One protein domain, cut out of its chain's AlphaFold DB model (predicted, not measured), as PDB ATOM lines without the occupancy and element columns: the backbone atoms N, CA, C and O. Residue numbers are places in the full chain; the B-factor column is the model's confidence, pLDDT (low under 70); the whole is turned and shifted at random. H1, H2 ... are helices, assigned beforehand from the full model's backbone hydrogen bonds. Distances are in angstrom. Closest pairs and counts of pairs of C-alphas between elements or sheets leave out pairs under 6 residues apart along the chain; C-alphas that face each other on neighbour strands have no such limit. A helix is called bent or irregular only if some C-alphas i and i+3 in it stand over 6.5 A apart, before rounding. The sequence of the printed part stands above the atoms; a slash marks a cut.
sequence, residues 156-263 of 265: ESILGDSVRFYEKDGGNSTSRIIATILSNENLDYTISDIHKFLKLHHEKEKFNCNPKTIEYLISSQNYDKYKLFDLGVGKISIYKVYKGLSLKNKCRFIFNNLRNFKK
ATOM      1  N   GLU A 156     -43.667  16.781 -56.038       90.69
ATOM      2  CA  GLU A 156     -43.505  15.947 -57.233       90.69
ATOM      3  C   GLU A 156     -42.597  16.612 -58.274       90.69
ATOM      4  O   GLU A 156     -41.701  15.966 -58.806       90.69
ATOM      5  N   SER A 157     -42.765  17.918 -58.502       85.50
ATOM      6  CA  SER A 157     -41.985  18.666 -59.494       85.50
ATOM      7  C   SER A 157     -40.526  18.899 -59.089       85.50
ATOM      8  O   SER A 157     -39.674  19.059 -59.954       85.50
ATOM      9  N   ILE A 158     -40.228  18.911 -57.786       89.50
ATOM     10  CA  ILE A 158     -38.882  19.217 -57.269       89.50
ATOM     11  C   ILE A 158     -38.106  17.984 -56.813       89.50
ATOM     12  O   ILE A 158     -36.879  18.000 -56.825       89.50
ATOM     13  N   LEU A 159     -38.800  16.925 -56.390       89.56
ATOM     14  CA  LEU A 159     -38.196  15.736 -55.788       89.56
ATOM     15  C   LEU A 159     -38.552  14.439 -56.531       89.56
ATOM     16  O   LEU A 159     -37.815  13.463 -56.398       89.56
ATOM     17  N   GLY A 160     -39.625  14.418 -57.331       88.38
ATOM     18  CA  GLY A 160     -40.123  13.212 -58.003       88.38
ATOM     19  C   GLY A 160     -39.087  12.552 -58.910       88.38
ATOM     20  O   GLY A 160     -38.792  11.368 -58.742       88.38
ATOM     21  N   ASP A 161     -38.452  13.320 -59.797       85.62
ATOM     22  CA  ASP A 161     -37.416  12.789 -60.697       85.62
ATOM     23  C   ASP A 161     -36.211  12.239 -59.930       85.62
ATOM     24  O   ASP A 161     -35.661  11.190 -60.272       85.62
ATOM     25  N   SER A 162     -35.835  12.896 -58.832       84.88
ATOM     26  CA  SER A 162     -34.732  12.422 -58.003       84.88
ATOM     27  C   SER A 162     -35.028  11.069 -57.369       84.88
ATOM     28  O   SER A 162     -34.153  10.206 -57.318       84.88
ATOM     29  N   VAL A 163     -36.265  10.871 -56.914       86.69
ATOM     30  CA  VAL A 163     -36.720   9.605 -56.338       86.69
ATOM     31  C   VAL A 163     -36.798   8.510 -57.407       86.69
ATOM     32  O   VAL A 163     -36.336   7.393 -57.180       86.69
ATOM     33  N   ARG A 164     -37.315   8.825 -58.599       85.06
ATOM     34  CA  ARG A 164     -37.505   7.855 -59.693       85.06
ATOM     35  C   ARG A 164     -36.210   7.393 -60.352       85.06
ATOM     36  O   ARG A 164     -36.088   6.218 -60.729       85.06
ATOM     37  N   PHE A 165     -35.268   8.318 -60.518       82.25
ATOM     38  CA  PHE A 165     -34.078   8.111 -61.338       82.25
ATOM     39  C   PHE A 165     -32.797   8.108 -60.501       82.25
ATOM     40  O   PHE A 165     -32.102   7.097 -60.473       82.25
ATOM     41  N   TYR A 166     -32.514   9.171 -59.746       81.94
ATOM     42  CA  TYR A 166     -31.186   9.363 -59.134       81.94
ATOM     43  C   TYR A 166     -30.888   8.482 -57.928       81.94
ATOM     44  O   TYR A 166     -29.732   8.272 -57.558       81.94
ATOM     45  N   GLU A 167     -31.915   7.933 -57.300       85.75
ATOM     46  CA  GLU A 167     -31.712   6.994 -56.207       85.75
ATOM     47  C   GLU A 167     -31.117   5.664 -56.679       85.75
ATOM     48  O   GLU A 167     -30.339   5.051 -55.944       85.75
ATOM     49  N   LYS A 168     -31.398   5.257 -57.925       82.25
ATOM     50  CA  LYS A 168     -30.833   4.043 -58.537       82.25
ATOM     51  C   LYS A 168     -29.333   4.175 -58.797       82.25
ATOM     52  O   LYS A 168     -28.621   3.176 -58.738       82.25
ATOM     53  N   ASP A 169     -28.856   5.401 -58.987       80.81
ATOM     54  CA  ASP A 169     -27.455   5.697 -59.301       80.81
ATOM     55  C   ASP A 169     -26.547   5.669 -58.056       80.81
ATOM     56  O   ASP A 169     -25.332   5.827 -58.154       80.81
ATOM     57  N   GLY A 170     -27.118   5.503 -56.853       78.69
ATOM     58  CA  GLY A 170     -26.368   5.456 -55.590       78.69
ATOM     59  C   GLY A 170     -25.713   6.784 -55.176       78.69
ATOM     60  O   GLY A 170     -24.977   6.830 -54.186       78.69
ATOM     61  N   GLY A 171     -25.977   7.862 -55.920       86.00
ATOM     62  CA  GLY A 171     -25.464   9.204 -55.670       86.00
ATOM     63  C   GLY A 171     -26.154   9.920 -54.506       86.00
ATOM     64  O   GLY A 171     -27.065   9.404 -53.860       86.00
ATOM     65  N   ASN A 172     -25.722  11.154 -54.239       89.06
ATOM     66  CA  ASN A 172     -26.275  12.003 -53.177       89.06
ATOM     67  C   ASN A 172     -27.265  13.067 -53.687       89.06
ATOM     68  O   ASN A 172     -27.600  13.984 -52.940       89.06
ATOM     69  N   SER A 173     -27.736  12.966 -54.932       87.94
ATOM     70  CA  SER A 173     -28.612  13.969 -55.551       87.94
ATOM     71  C   SER A 173     -29.889  14.194 -54.743       87.94
ATOM     72  O   SER A 173     -30.176  15.326 -54.367       87.94
ATOM     73  N   THR A 174     -30.596  13.127 -54.362       89.75
ATOM     74  CA  THR A 174     -31.844  13.246 -53.594       89.75
ATOM     75  C   THR A 174     -31.623  13.840 -52.214       89.75
ATOM     76  O   THR A 174     -32.347  14.744 -51.815       89.75
ATOM     77  N   SER A 175     -30.591  13.396 -51.489       92.12
ATOM     78  CA  SER A 175     -30.266  13.988 -50.183       92.12
ATOM     79  C   SER A 175     -29.902  15.468 -50.288       92.12
ATOM     80  O   SER A 175     -30.314  16.247 -49.430       92.12
ATOM     81  N   ARG A 176     -29.191  15.876 -51.346       90.38
ATOM     82  CA  ARG A 176     -28.897  17.289 -51.625       90.38
ATOM     83  C   ARG A 176     -30.158  18.081 -51.942       90.38
ATOM     84  O   ARG A 176     -30.339  19.140 -51.361       90.38
ATOM     85  N   ILE A 177     -31.038  17.565 -52.796       90.06
ATOM     86  CA  ILE A 177     -32.308  18.223 -53.133       90.06
ATOM     87  C   ILE A 177     -33.168  18.384 -51.877       90.06
ATOM     88  O   ILE A 177     -33.644  19.481 -51.603       90.06
ATOM     89  N   ILE A 178     -33.297  17.336 -51.057       92.44
ATOM     90  CA  ILE A 178     -34.001  17.403 -49.770       92.44
ATOM     91  C   ILE A 178     -33.375  18.471 -48.863       92.44
ATOM     92  O   ILE A 178     -34.102  19.246 -48.248       92.44
ATOM     93  N   ALA A 179     -32.044  18.528 -48.765       90.56
ATOM     94  CA  ALA A 179     -31.362  19.549 -47.973       90.56
ATOM     95  C   ALA A 179     -31.673  20.961 -48.478       90.56
ATOM     96  O   ALA A 179     -32.056  21.805 -47.674       90.56
ATOM     97  N   THR A 180     -31.588  21.186 -49.792       89.06
ATOM     98  CA  THR A 180     -31.899  22.472 -50.424       89.06
ATOM     99  C   THR A 180     -33.340  22.893 -50.161       89.06
ATOM    100  O   THR A 180     -33.565  24.045 -49.804       89.06
ATOM    101  N   ILE A 181     -34.303  21.970 -50.279       90.19
ATOM    102  CA  ILE A 181     -35.718  22.246 -49.991       90.19
ATOM    103  C   ILE A 181     -35.888  22.706 -48.542       90.19
ATOM    104  O   ILE A 181     -36.518  23.727 -48.299       90.19
ATOM    105  N   LEU A 182     -35.300  21.978 -47.588       90.06
ATOM    106  CA  LEU A 182     -35.457  22.261 -46.158       90.06
ATOM    107  C   LEU A 182     -34.694  23.504 -45.688       90.06
ATOM    108  O   LEU A 182     -35.044  24.072 -44.660       90.06
ATOM    109  N   SER A 183     -33.634  23.905 -46.395       88.12
ATOM    110  CA  SER A 183     -32.873  25.122 -46.087       88.12
ATOM    111  C   SER A 183     -33.422  26.379 -46.761       88.12
ATOM    112  O   SER A 183     -32.929  27.470 -46.492       88.12
ATOM    113  N   ASN A 184     -34.375  26.238 -47.685       85.31
ATOM    114  CA  ASN A 184     -34.888  27.359 -48.454       85.31
ATOM    115  C   ASN A 184     -36.030  28.046 -47.699       85.31
ATOM    116  O   ASN A 184     -37.122  27.499 -47.593       85.31
ATOM    117  N   GLU A 185     -35.791  29.269 -47.226       83.00
ATOM    118  CA  GLU A 185     -36.774  30.084 -46.492       83.00
ATOM    119  C   GLU A 185     -38.035  30.399 -47.313       83.00
ATOM    120  O   GLU A 185     -39.099  30.630 -46.745       83.00
ATOM    121  N   ASN A 186     -37.932  30.362 -48.646       82.00
ATOM    122  CA  ASN A 186     -39.042  30.589 -49.570       82.00
ATOM    123  C   ASN A 186     -39.895  29.326 -49.813       82.00
ATOM    124  O   ASN A 186     -40.901  29.389 -50.524       82.00
ATOM    125  N   LEU A 187     -39.494  28.171 -49.263       84.12
ATOM    126  CA  LEU A 187     -40.236  26.912 -49.313       84.12
ATOM    127  C   LEU A 187     -40.670  26.513 -47.897       84.12
ATOM    128  O   LEU A 187     -39.866  26.141 -47.054       84.12
ATOM    129  N   ASP A 188     -41.974  26.478 -47.646       82.75
ATOM    130  CA  ASP A 188     -42.583  26.049 -46.378       82.75
ATOM    131  C   ASP A 188     -42.735  24.515 -46.276       82.75
ATOM    132  O   ASP A 188     -43.673  24.007 -45.664       82.75
ATOM    133  N   TYR A 189     -41.844  23.745 -46.909       89.69
ATOM    134  CA  TYR A 189     -41.849  22.287 -46.782       89.69
ATOM    135  C   TYR A 189     -41.130  21.837 -45.513       89.69
ATOM    136  O   TYR A 189     -39.987  22.203 -45.255       89.69
ATOM    137  N   THR A 190     -41.778  20.965 -44.746       93.06
ATOM    138  CA  THR A 190     -41.176  20.348 -43.563       93.06
ATOM    139  C   THR A 190     -40.583  18.980 -43.889       93.06
ATOM    140  O   THR A 190     -40.964  18.307 -44.852       93.06
ATOM    141  N   ILE A 191     -39.708  18.482 -43.012       95.00
ATOM    142  CA  ILE A 191     -39.236  17.093 -43.098       95.00
ATOM    143  C   ILE A 191     -40.392  16.083 -43.014       95.00
ATOM    144  O   ILE A 191     -40.296  14.991 -43.571       95.00
ATOM    145  N   SER A 192     -41.506  16.437 -42.360       94.75
ATOM    146  CA  SER A 192     -42.692  15.582 -42.331       94.75
ATOM    147  C   SER A 192     -43.364  15.486 -43.700       94.75
ATOM    148  O   SER A 192     -43.895  14.424 -44.023       94.75
ATOM    149  N   ASP A 193     -43.355  16.558 -44.490       95.06
ATOM    150  CA  ASP A 193     -43.927  16.559 -45.840       95.06
ATOM    151  C   ASP A 193     -43.069  15.711 -46.775       95.06
ATOM    152  O   ASP A 193     -43.585  14.852 -47.488       95.06
ATOM    153  N   ILE A 194     -41.745  15.856 -46.672       95.81
ATOM    154  CA  ILE A 194     -40.791  15.016 -47.405       95.81
ATOM    155  C   ILE A 194     -40.927  13.545 -46.995       95.81
ATOM    156  O   ILE A 194     -40.934  12.671 -47.857       95.81
ATOM    157  N   HIS A 195     -41.101  13.244 -45.704       95.31
ATOM    158  CA  HIS A 195     -41.339  11.874 -45.245       95.31
ATOM    159  C   HIS A 195     -42.589  11.265 -45.890       95.31
ATOM    160  O   HIS A 195     -42.525  10.160 -46.425       95.31
ATOM    161  N   LYS A 196     -43.717  11.988 -45.864       95.69
ATOM    162  CA  LYS A 196     -44.974  11.539 -46.484       95.69
ATOM    163  C   LYS A 196     -44.799  11.305 -47.983       95.69
ATOM    164  O   LYS A 196     -45.282  10.300 -48.494       95.69
ATOM    165  N   PHE A 197     -44.086  12.200 -48.663       94.75
ATOM    166  CA  PHE A 197     -43.794  12.078 -50.087       94.75
ATOM    167  C   PHE A 197     -42.967  10.825 -50.404       94.75
ATOM    168  O   PHE A 197     -43.368  10.022 -51.242       94.75
ATOM    169  N   LEU A 198     -41.856  10.610 -49.691       93.94
ATOM    170  CA  LEU A 198     -41.002   9.432 -49.878       93.94
ATOM    171  C   LEU A 198     -41.751   8.128 -49.577       93.94
ATOM    172  O   LEU A 198     -41.605   7.157 -50.315       93.94
ATOM    173  N   LYS A 199     -42.577   8.112 -48.523       94.19
ATOM    174  CA  LYS A 199     -43.411   6.960 -48.165       94.19
ATOM    175  C   LYS A 199     -44.410   6.624 -49.272       94.19
ATOM    176  O   LYS A 199     -44.493   5.474 -49.685       94.19
ATOM    177  N   LEU A 200     -45.117   7.629 -49.792       92.75
ATOM    178  CA  LEU A 200     -46.079   7.451 -50.880       92.75
ATOM    179  C   LEU A 200     -45.416   6.858 -52.133       92.75
ATOM    180  O   LEU A 200     -45.972   5.965 -52.768       92.75
ATOM    181  N   HIS A 201     -44.226   7.349 -52.481       88.94
ATOM    182  CA  HIS A 201     -43.450   6.844 -53.616       88.94
ATOM    183  C   HIS A 201     -42.930   5.422 -53.386       88.94
ATOM    184  O   HIS A 201     -42.983   4.598 -54.298       88.94
ATOM    185  N   HIS A 202     -42.505   5.088 -52.164       89.25
ATOM    186  CA  HIS A 202     -42.182   3.706 -51.805       89.25
ATOM    187  C   HIS A 202     -43.396   2.778 -51.981       89.25
ATOM    188  O   HIS A 202     -43.290   1.743 -52.633       89.25
ATOM    189  N   GLU A 203     -44.561   3.163 -51.454       89.38
ATOM    190  CA  GLU A 203     -45.786   2.356 -51.514       89.38
ATOM    191  C   GLU A 203     -46.289   2.148 -52.952       89.38
ATOM    192  O   GLU A 203     -46.720   1.048 -53.300       89.38
ATOM    193  N   LYS A 204     -46.217   3.182 -53.801       88.06
ATOM    194  CA  LYS A 204     -46.716   3.130 -55.186       88.06
ATOM    195  C   LYS A 204     -45.729   2.512 -56.171       88.06
ATOM    196  O   LYS A 204     -46.122   1.699 -57.001       88.06
ATOM    197  N   GLU A 205     -44.464   2.913 -56.103       83.25
ATOM    198  CA  GLU A 205     -43.460   2.612 -57.130       83.25
ATOM    199  C   GLU A 205     -42.423   1.576 -56.650       83.25
ATOM    200  O   GLU A 205     -41.498   1.234 -57.385       83.25
ATOM    201  N   LYS A 206     -42.571   1.051 -55.419       79.69
ATOM    202  CA  LYS A 206     -41.608   0.149 -54.748       79.69
ATOM    203  C   LYS A 206     -40.184   0.705 -54.735       79.69
ATOM    204  O   LYS A 206     -39.198  -0.032 -54.774       79.69
ATOM    205  N   PHE A 207     -40.091   2.025 -54.683       82.12
ATOM    206  CA  PHE A 207     -38.841   2.750 -54.639       82.12
ATOM    207  C   PHE A 207     -38.102   2.504 -53.307       82.12
ATOM    208  O   PHE A 207     -38.731   2.496 -52.255       82.12
ATOM    209  N   ASN A 208     -36.773   2.345 -53.324       83.31
ATOM    210  CA  ASN A 208     -35.964   2.166 -52.112       83.31
ATOM    211  C   ASN A 208     -34.915   3.268 -51.974       83.31
ATOM    212  O   ASN A 208     -34.064   3.418 -52.849       83.31
ATOM    213  N   CYS A 209     -34.915   3.959 -50.828       87.38
ATOM    214  CA  CYS A 209     -33.883   4.940 -50.495       87.38
ATOM    215  C   CYS A 209     -32.489   4.301 -50.542       87.38
ATOM    216  O   CYS A 209     -32.233   3.274 -49.905       87.38
ATOM    217  N   ASN A 210     -31.573   4.937 -51.259       90.81
ATOM    218  CA  ASN A 210     -30.194   4.514 -51.368       90.81
ATOM    219  C   ASN A 210     -29.406   4.845 -50.082       90.81
ATOM    220  O   ASN A 210     -29.866   5.612 -49.224       90.81
ATOM    221  N   PRO A 211     -28.192   4.289 -49.915       92.44
ATOM    222  CA  PRO A 211     -27.397   4.494 -48.708       92.44
ATOM    223  C   PRO A 211     -27.096   5.962 -48.379       92.44
ATOM    224  O   PRO A 211     -27.048   6.303 -47.201       92.44
ATOM    225  N   LYS A 212     -26.917   6.831 -49.384       93.94
ATOM    226  CA  LYS A 212     -26.611   8.257 -49.181       93.94
ATOM    227  C   LYS A 212     -27.817   9.042 -48.697       93.94
ATOM    228  O   LYS A 212     -27.684   9.861 -47.785       93.94
ATOM    229  N   THR A 213     -28.996   8.743 -49.221       93.25
ATOM    230  CA  THR A 213     -30.243   9.321 -48.721       93.25
ATOM    231  C   THR A 213     -30.530   8.851 -47.298       93.25
ATOM    232  O   THR A 213     -30.810   9.677 -46.429       93.25
ATOM    233  N   ILE A 214     -30.342   7.562 -46.996       94.75
ATOM    234  CA  ILE A 214     -30.470   7.035 -45.626       94.75
ATOM    235  C   ILE A 214     -29.468   7.710 -44.674       94.75
ATOM    236  O   ILE A 214     -29.840   8.123 -43.574       94.75
ATOM    237  N   GLU A 215     -28.205   7.846 -45.091       95.31
ATOM    238  CA  GLU A 215     -27.143   8.498 -44.317       95.31
ATOM    239  C   GLU A 215     -27.539   9.924 -43.933       95.31
ATOM    240  O   GLU A 215     -27.429  10.302 -42.763       95.31
ATOM    241  N   TYR A 216     -28.054  10.690 -44.895       95.81
ATOM    242  CA  TYR A 216     -28.547  12.046 -44.683       95.81
ATOM    243  C   TYR A 216     -29.754  12.090 -43.735       95.81
ATOM    244  O   TYR A 216     -29.772  12.891 -42.797       95.81
ATOM    245  N   LEU A 217     -30.743  11.213 -43.918       95.75
ATOM    246  CA  LEU A 217     -31.929  11.176 -43.057       95.75
ATOM    247  C   LEU A 217     -31.556  10.893 -41.589       95.75
ATOM    248  O   LEU A 217     -32.090  11.524 -40.674       95.75
ATOM    249  N   ILE A 218     -30.583  10.011 -41.343       94.56
ATOM    250  CA  ILE A 218     -30.070   9.732 -39.992       94.56
ATOM    251  C   ILE A 218     -29.226  10.904 -39.456       94.56
ATOM    252  O   ILE A 218     -29.368  11.326 -38.301       94.56
ATOM    253  N   SER A 219     -28.313  11.421 -40.279       93.25
ATOM    254  CA  SER A 219     -27.262  12.359 -39.857       93.25
ATOM    255  C   SER A 219     -27.715  13.812 -39.780       93.25
ATOM    256  O   SER A 219     -27.198  14.569 -38.958       93.25
ATOM    257  N   SER A 220     -28.690  14.206 -40.581       93.38
ATOM    258  CA  SER A 220     -29.146  15.595 -40.658       93.38
ATOM    259  C   SER A 220     -30.563  15.743 -40.125       93.38
ATOM    260  O   SER A 220     -30.861  16.719 -39.448       93.38
ATOM    261  N   GLN A 221     -31.414  14.739 -40.351       94.12
ATOM    262  CA  GLN A 221     -32.850  14.815 -40.051       94.12
ATOM    263  C   GLN A 221     -33.278  13.976 -38.838       94.12
ATOM    264  O   GLN A 221     -34.464  13.887 -38.520       94.12
ATOM    265  N   ASN A 222     -32.315  13.391 -38.117       92.81
ATOM    266  CA  ASN A 222     -32.533  12.648 -36.871       92.81
ATOM    267  C   ASN A 222     -33.498  11.458 -37.006       92.81
ATOM    268  O   ASN A 222     -34.198  11.124 -36.045       92.81
ATOM    269  N   TYR A 223     -33.549  10.813 -38.174       94.75
ATOM    270  CA  TYR A 223     -34.393   9.635 -38.364       94.75
ATOM    271  C   TYR A 223     -33.973   8.498 -37.434       94.75
ATOM    272  O   TYR A 223     -32.788   8.277 -37.185       94.75
ATOM    273  N   ASP A 224     -34.968   7.776 -36.932       93.06
ATOM    274  CA  ASP A 224     -34.796   6.524 -36.210       93.06
ATOM    275  C   ASP A 224     -35.081   5.334 -37.144       93.06
ATOM    276  O   ASP A 224     -35.409   5.497 -38.323       93.06
ATOM    277  N   LYS A 225     -34.941   4.113 -36.629       93.12
ATOM    278  CA  LYS A 225     -35.174   2.895 -37.408       93.12
ATOM    279  C   LYS A 225     -36.629   2.765 -37.859       93.12
ATOM    280  O   LYS A 225     -36.855   2.238 -38.935       93.12
ATOM    281  N   TYR A 226     -37.589   3.249 -37.071       92.69
ATOM    282  CA  TYR A 226     -39.016   3.125 -37.374       92.69
ATOM    283  C   TYR A 226     -39.397   3.984 -38.575       92.69
ATOM    284  O   TYR A 226     -39.935   3.462 -39.542       92.69
ATOM    285  N   LYS A 227     -38.976   5.252 -38.590       94.19
ATOM    286  CA  LYS A 227     -39.156   6.133 -39.749       94.19
ATOM    287  C   LYS A 227     -38.460   5.610 -40.998       94.19
ATOM    288  O   LYS A 227     -38.915   5.884 -42.096       94.19
ATOM    289  N   LEU A 228     -37.338   4.907 -40.862       94.25
ATOM    290  CA  LEU A 228     -36.663   4.290 -42.008       94.25
ATOM    291  C   LEU A 228     -37.396   3.033 -42.492       94.25
ATOM    292  O   LEU A 228     -37.504   2.829 -43.698       94.25
ATOM    293  N   PHE A 229     -37.935   2.220 -41.580       92.75
ATOM    294  CA  PHE A 229     -38.789   1.085 -41.935       92.75
ATOM    295  C   PHE A 229     -40.065   1.535 -42.647       92.75
ATOM    296  O   PHE A 229     -40.446   0.900 -43.624       92.75
ATOM    297  N   ASP A 230     -40.655   2.660 -42.237       91.94
ATOM    298  CA  ASP A 230     -41.812   3.266 -42.911       91.94
ATOM    299  C   ASP A 230     -41.518   3.672 -44.366       91.94
ATOM    300  O   ASP A 230     -42.432   3.753 -45.179       91.94
ATOM    301  N   LEU A 231     -40.246   3.905 -44.705       92.44
ATOM    302  CA  LEU A 231     -39.782   4.181 -46.068       92.44
ATOM    303  C   LEU A 231     -39.320   2.915 -46.815       92.44
ATOM    304  O   LEU A 231     -38.645   3.023 -47.838       92.44
ATOM    305  N   GLY A 232     -39.591   1.721 -46.279       89.44
ATOM    306  CA  GLY A 232     -39.198   0.448 -46.887       89.44
ATOM    307  C   GLY A 232     -37.734   0.054 -46.698       89.44
ATOM    308  O   GLY A 232     -37.261  -0.918 -47.292       89.44
ATOM    309  N   VAL A 233     -36.974   0.782 -45.875       92.25
ATOM    310  CA  VAL A 233     -35.535   0.544 -45.734       92.25
ATOM    311  C   VAL A 233     -35.271  -0.680 -44.856       92.25
ATOM    312  O   VAL A 233     -35.484  -0.665 -43.647       92.25
ATOM    313  N   GLY A 234     -34.714  -1.740 -45.440       90.00
ATOM    314  CA  GLY A 234     -34.388  -2.969 -44.712       90.00
ATOM    315  C   GLY A 234     -33.298  -2.809 -43.637       90.00
ATOM    316  O   GLY A 234     -32.358  -2.023 -43.772       90.00
ATOM    317  N   LYS A 235     -33.365  -3.646 -42.588       91.94
ATOM    318  CA  LYS A 235     -32.413  -3.665 -41.451       91.94
ATOM    319  C   LYS A 235     -30.942  -3.723 -41.884       91.94
ATOM    320  O   LYS A 235     -30.103  -3.044 -41.297       91.94
ATOM    321  N   ILE A 236     -30.634  -4.518 -42.912       91.94
ATOM    322  CA  ILE A 236     -29.270  -4.687 -43.436       91.94
ATOM    323  C   ILE A 236     -28.737  -3.361 -43.993       91.94
ATOM    324  O   ILE A 236     -27.602  -2.987 -43.700       91.94
ATOM    325  N   SER A 237     -29.554  -2.630 -44.755       91.00
ATOM    326  CA  SER A 237     -29.184  -1.334 -45.334       91.00
ATOM    327  C   SER A 237     -28.942  -0.290 -44.247       91.00
ATOM    328  O   SER A 237     -27.913   0.387 -44.273       91.00
ATOM    329  N   ILE A 238     -29.818  -0.231 -43.237       93.75
ATOM    330  CA  ILE A 238     -29.641   0.653 -42.074       93.75
ATOM    331  C   ILE A 238     -28.318   0.346 -41.370       93.75
ATOM    332  O   ILE A 238     -27.550   1.258 -41.077       93.75
ATOM    333  N   TYR A 239     -28.020  -0.930 -41.122       93.69
ATOM    334  CA  TYR A 239     -26.795  -1.331 -40.431       93.69
ATOM    335  C   TYR A 239     -25.526  -0.998 -41.228       93.69
ATOM    336  O   TYR A 239     -24.547  -0.516 -40.653       93.69
ATOM    337  N   LYS A 240     -25.543  -1.211 -42.552       93.44
ATOM    338  CA  LYS A 240     -24.435  -0.833 -43.444       93.44
ATOM    339  C   LYS A 240     -24.145   0.665 -43.362       93.44
ATOM    340  O   LYS A 240     -22.996   1.042 -43.153       93.44
ATOM    341  N   VAL A 241     -25.179   1.501 -43.455       94.19
ATOM    342  CA  VAL A 241     -25.039   2.960 -43.334       94.19
ATOM    343  C   VAL A 241     -24.564   3.342 -41.937       94.19
ATOM    344  O   VAL A 241     -23.593   4.082 -41.797       94.19
ATOM    345  N   TYR A 242     -25.177   2.774 -40.897       93.06
ATOM    346  CA  TYR A 242     -24.834   3.033 -39.501       93.06
ATOM    347  C   TYR A 242     -23.345   2.812 -39.208       93.06
ATOM    348  O   TYR A 242     -22.737   3.623 -38.509       93.06
ATOM    349  N   LYS A 243     -22.726   1.759 -39.762       92.75
ATOM    350  CA  LYS A 243     -21.283   1.506 -39.601       92.75
ATOM    351  C   LYS A 243     -20.415   2.666 -40.089       92.75
ATOM    352  O   LYS A 243     -19.429   2.976 -39.420       92.75
ATOM    353  N   GLY A 244     -20.800   3.302 -41.195       91.25
ATOM    354  CA  GLY A 244     -20.082   4.426 -41.801       91.25
ATOM    355  C   GLY A 244     -20.286   5.772 -41.100       91.25
ATOM    356  O   GLY A 244     -19.565   6.718 -41.393       91.25
ATOM    357  N   LEU A 245     -21.229   5.875 -40.159       93.62
ATOM    358  CA  LEU A 245     -21.515   7.131 -39.464       93.62
ATOM    359  C   LEU A 245     -20.419   7.522 -38.460       93.62
ATOM    360  O   LEU A 245     -19.774   6.674 -37.830       93.62
ATOM    361  N   SER A 246     -20.291   8.831 -38.234       93.31
ATOM    362  CA  SER A 246     -19.487   9.384 -37.140       93.31
ATOM    363  C   SER A 246     -20.005   8.921 -35.773       93.31
ATOM    364  O   SER A 246     -21.194   8.630 -35.608       93.31
ATOM    365  N   LEU A 247     -19.130   8.888 -34.761       93.06
ATOM    366  CA  LEU A 247     -19.497   8.455 -33.407       93.06
ATOM    367  C   LEU A 247     -20.672   9.271 -32.839       93.06
ATOM    368  O   LEU A 247     -21.622   8.703 -32.307       93.06
ATOM    369  N   LYS A 248     -20.659  10.594 -33.052       93.81
ATOM    370  CA  LYS A 248     -21.750  11.499 -32.660       93.81
ATOM    371  C   LYS A 248     -23.093  11.074 -33.265       93.81
ATOM    372  O   LYS A 248     -24.087  10.963 -32.547       93.81
ATOM    373  N   ASN A 249     -23.123  10.799 -34.569       93.56
ATOM    374  CA  ASN A 249     -24.351  10.404 -35.261       93.56
ATOM    375  C   ASN A 249     -24.806   8.997 -34.854       93.56
ATOM    376  O   ASN A 249     -26.008   8.775 -34.710       93.56
ATOM    377  N   LYS A 250     -23.871   8.075 -34.584       93.25
ATOM    378  CA  LYS A 250     -24.166   6.737 -34.045       93.25
ATOM    379  C   LYS A 250     -24.866   6.811 -32.690       93.25
ATOM    380  O   LYS A 250     -25.951   6.254 -32.533       93.25
ATOM    381  N   CYS A 251     -24.285   7.543 -31.736       92.31
ATOM    382  CA  CYS A 251     -24.863   7.727 -30.404       92.31
ATOM    383  C   CYS A 251     -26.260   8.350 -30.484       92.31
ATOM    384  O   CYS A 251     -27.199   7.855 -29.860       92.31
ATOM    385  N   ARG A 252     -26.426   9.391 -31.307       93.00
ATOM    386  CA  ARG A 252     -27.724  10.045 -31.499       93.00
ATOM    387  C   ARG A 252     -28.763   9.110 -32.119       93.00
ATOM    388  O   ARG A 252     -29.905   9.094 -31.667       93.00
ATOM    389  N   PHE A 253     -28.379   8.305 -33.111       93.38
ATOM    390  CA  PHE A 253     -29.268   7.311 -33.710       93.38
ATOM    391  C   PHE A 253     -29.747   6.288 -32.672       93.38
ATOM    392  O   PHE A 253     -30.945   6.020 -32.584       93.38
ATOM    393  N   ILE A 254     -28.848   5.757 -31.833       92.19
ATOM    394  CA  ILE A 254     -29.220   4.850 -30.732       92.19
ATOM    395  C   ILE A 254     -30.202   5.535 -29.773       92.19
ATOM    396  O   ILE A 254     -31.253   4.971 -29.467       92.19
ATOM    397  N   PHE A 255     -29.897   6.758 -29.336       90.56
ATOM    398  CA  PHE A 255     -30.738   7.490 -28.390       90.56
ATOM    399  C   PHE A 255     -32.151   7.741 -28.937       90.56
ATOM    400  O   PHE A 255     -33.135   7.509 -28.236       90.56
ATOM    401  N   ASN A 256     -32.269   8.140 -30.208       88.25
ATOM    402  CA  ASN A 256     -33.564   8.349 -30.859       88.25
ATOM    403  C   ASN A 256     -34.387   7.054 -30.927       88.25
ATOM    404  O   ASN A 256     -35.580   7.068 -30.629       88.25
ATOM    405  N   ASN A 257     -33.742   5.928 -31.246       89.19
ATOM    406  CA  ASN A 257     -34.396   4.620 -31.256       89.19
ATOM    407  C   ASN A 257     -34.929   4.221 -29.871       89.19
ATOM    408  O   ASN A 257     -36.043   3.711 -29.772       89.19
ATOM    409  N   LEU A 258     -34.158   4.462 -28.805       87.25
ATOM    410  CA  LEU A 258     -34.576   4.173 -27.427       87.25
ATOM    411  C   LEU A 258     -35.726   5.080 -26.975       87.25
ATOM    412  O   LEU A 258     -36.672   4.619 -26.337       87.25
ATOM    413  N   ARG A 259     -35.668   6.370 -27.326       82.06
ATOM    414  CA  ARG A 259     -36.708   7.348 -26.989       82.06
ATOM    415  C   ARG A 259     -38.055   6.988 -27.611       82.06
ATOM    416  O   ARG A 259     -39.075   7.121 -26.945       82.06
ATOM    417  N   ASN A 260     -38.058   6.543 -28.864       74.69
ATOM    418  CA  ASN A 260     -39.294   6.205 -29.564       74.69
ATOM    419  C   ASN A 260     -39.800   4.797 -29.225       74.69
ATOM    420  O   ASN A 260     -41.007   4.592 -29.225       74.69
ATOM    421  N   PHE A 261     -38.930   3.870 -28.806       63.91
ATOM    422  CA  PHE A 261     -39.361   2.592 -28.222       63.91
ATOM    423  C   PHE A 261     -40.262   2.802 -26.992       63.91
ATOM    424  O   PHE A 261     -41.319   2.194 -26.895       63.91
ATOM    425  N   LYS A 262     -39.905   3.746 -26.106       58.41
ATOM    426  CA  LYS A 262     -40.700   4.108 -24.914       58.41
ATOM    427  C   LYS A 262     -42.038   4.807 -25.200       58.41
ATOM    428  O   LYS A 262     -42.783   5.055 -24.265       58.41
ATOM    429  N   LYS A 263     -42.305   5.210 -26.446       56.00
ATOM    430  CA  LYS A 263     -43.581   5.831 -26.841       56.00
ATOM    431  C   LYS A 263     -44.554   4.847 -27.491       56.00
ATOM    432  O   LYS A 263     -45.706   5.206 -27.695       56.00
TER     433      LYS A 263
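AT A GLANCE: This is residues 156 to 263 of the 265 residues of an uncharacterized protein of Candidatus Gastranaerophilales bacterium HUM_1 (UniProt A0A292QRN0). Short helix H4 sits in the middle of a compact group of helices, with the hairpin of H1 and H2 together with H3 toward one end and the long helix H7 lying across the other end. H5 and H6 fill the part between H4 and H7, and the turn of residues 183 to 188, of which 183 belongs to H2, sticks out. The printed part has 108 residues with seven named helices, H1 to H7 in order along the chain, and no named strand; its class is all helix. It is compact, with a radius of gyration of the C-alphas of 13.4 A and a rounded outline of 36 by 30 by 26 A.

IN THESE COORDINATES: H1 covers residues 156 to 166, 14.1 A long, from C-alpha 156 at (-43.505, 15.947, -57.233). It is irregular: C-alphas 158 and 161 are 7.4 A apart. H2 is residues 173 to 183, 15.2 A, and H3 is residues 191 to 205, 20.6 A. H4, residues 211 to 219, measures 11.8 A and begins at C-alpha 211 at (-27.397, 4.494, -48.708). H5 is residues 225 to 229, 6.1 A, and H6 is residues 235 to 244, 14.8 A. H7, residues 247 to 263, is the longest at 25.1 A and ends at C-alpha 263 at (-43.581, 5.831, -26.841).

HOW THE PARTS SIT: H4 is the hub, touching three helices. It touches H2 at a shallow tilt of 27 degrees, the same way, the closest C-alphas being those of Ser 175 and Thr 213, 4.9 A apart. H2 and H1 form a helical hairpin at a shallow tilt of 27 degrees, opposite ways, with the C-alphas of Ser 162 and Thr 174 closest at 5.3 A. H3 touches no helix; it is close to H1 but not clearly touching, with the C-alphas of Val 163 and Leu 198 closest at 7.8 A. H4 touches H6, only just about perpendicular at 71 degrees, the C-alphas of Glu 215 and Val 241 being closest at 6.0 A. H5 and H6 only just touch, with 3 pairs of C-alphas within 8 A, the closest being Lys 225 and Ile 238 at 7.6 A. H7 only just touches H4, with residues 249 to 253 alone and 3 pairs within 8 A; the C-alphas of Ser 219 and Asn 249 are closest at 5.8 A. H1 and H7 are apart. In H2, H3, H4 and H5 every O i to N i+4 pair is within hydrogen-bond range; in H1 5 of 7 are, in H6 5 of 6 and in H7 12 of 13.

THE WHOLE: The two C-alphas farthest apart, those of Ser 157 and Lys 262, are 37.5 A apart. The printed part has no cut and no long link. Mean pLDDT of the printed part is 89.3, and residues 261 to 263 are under 70.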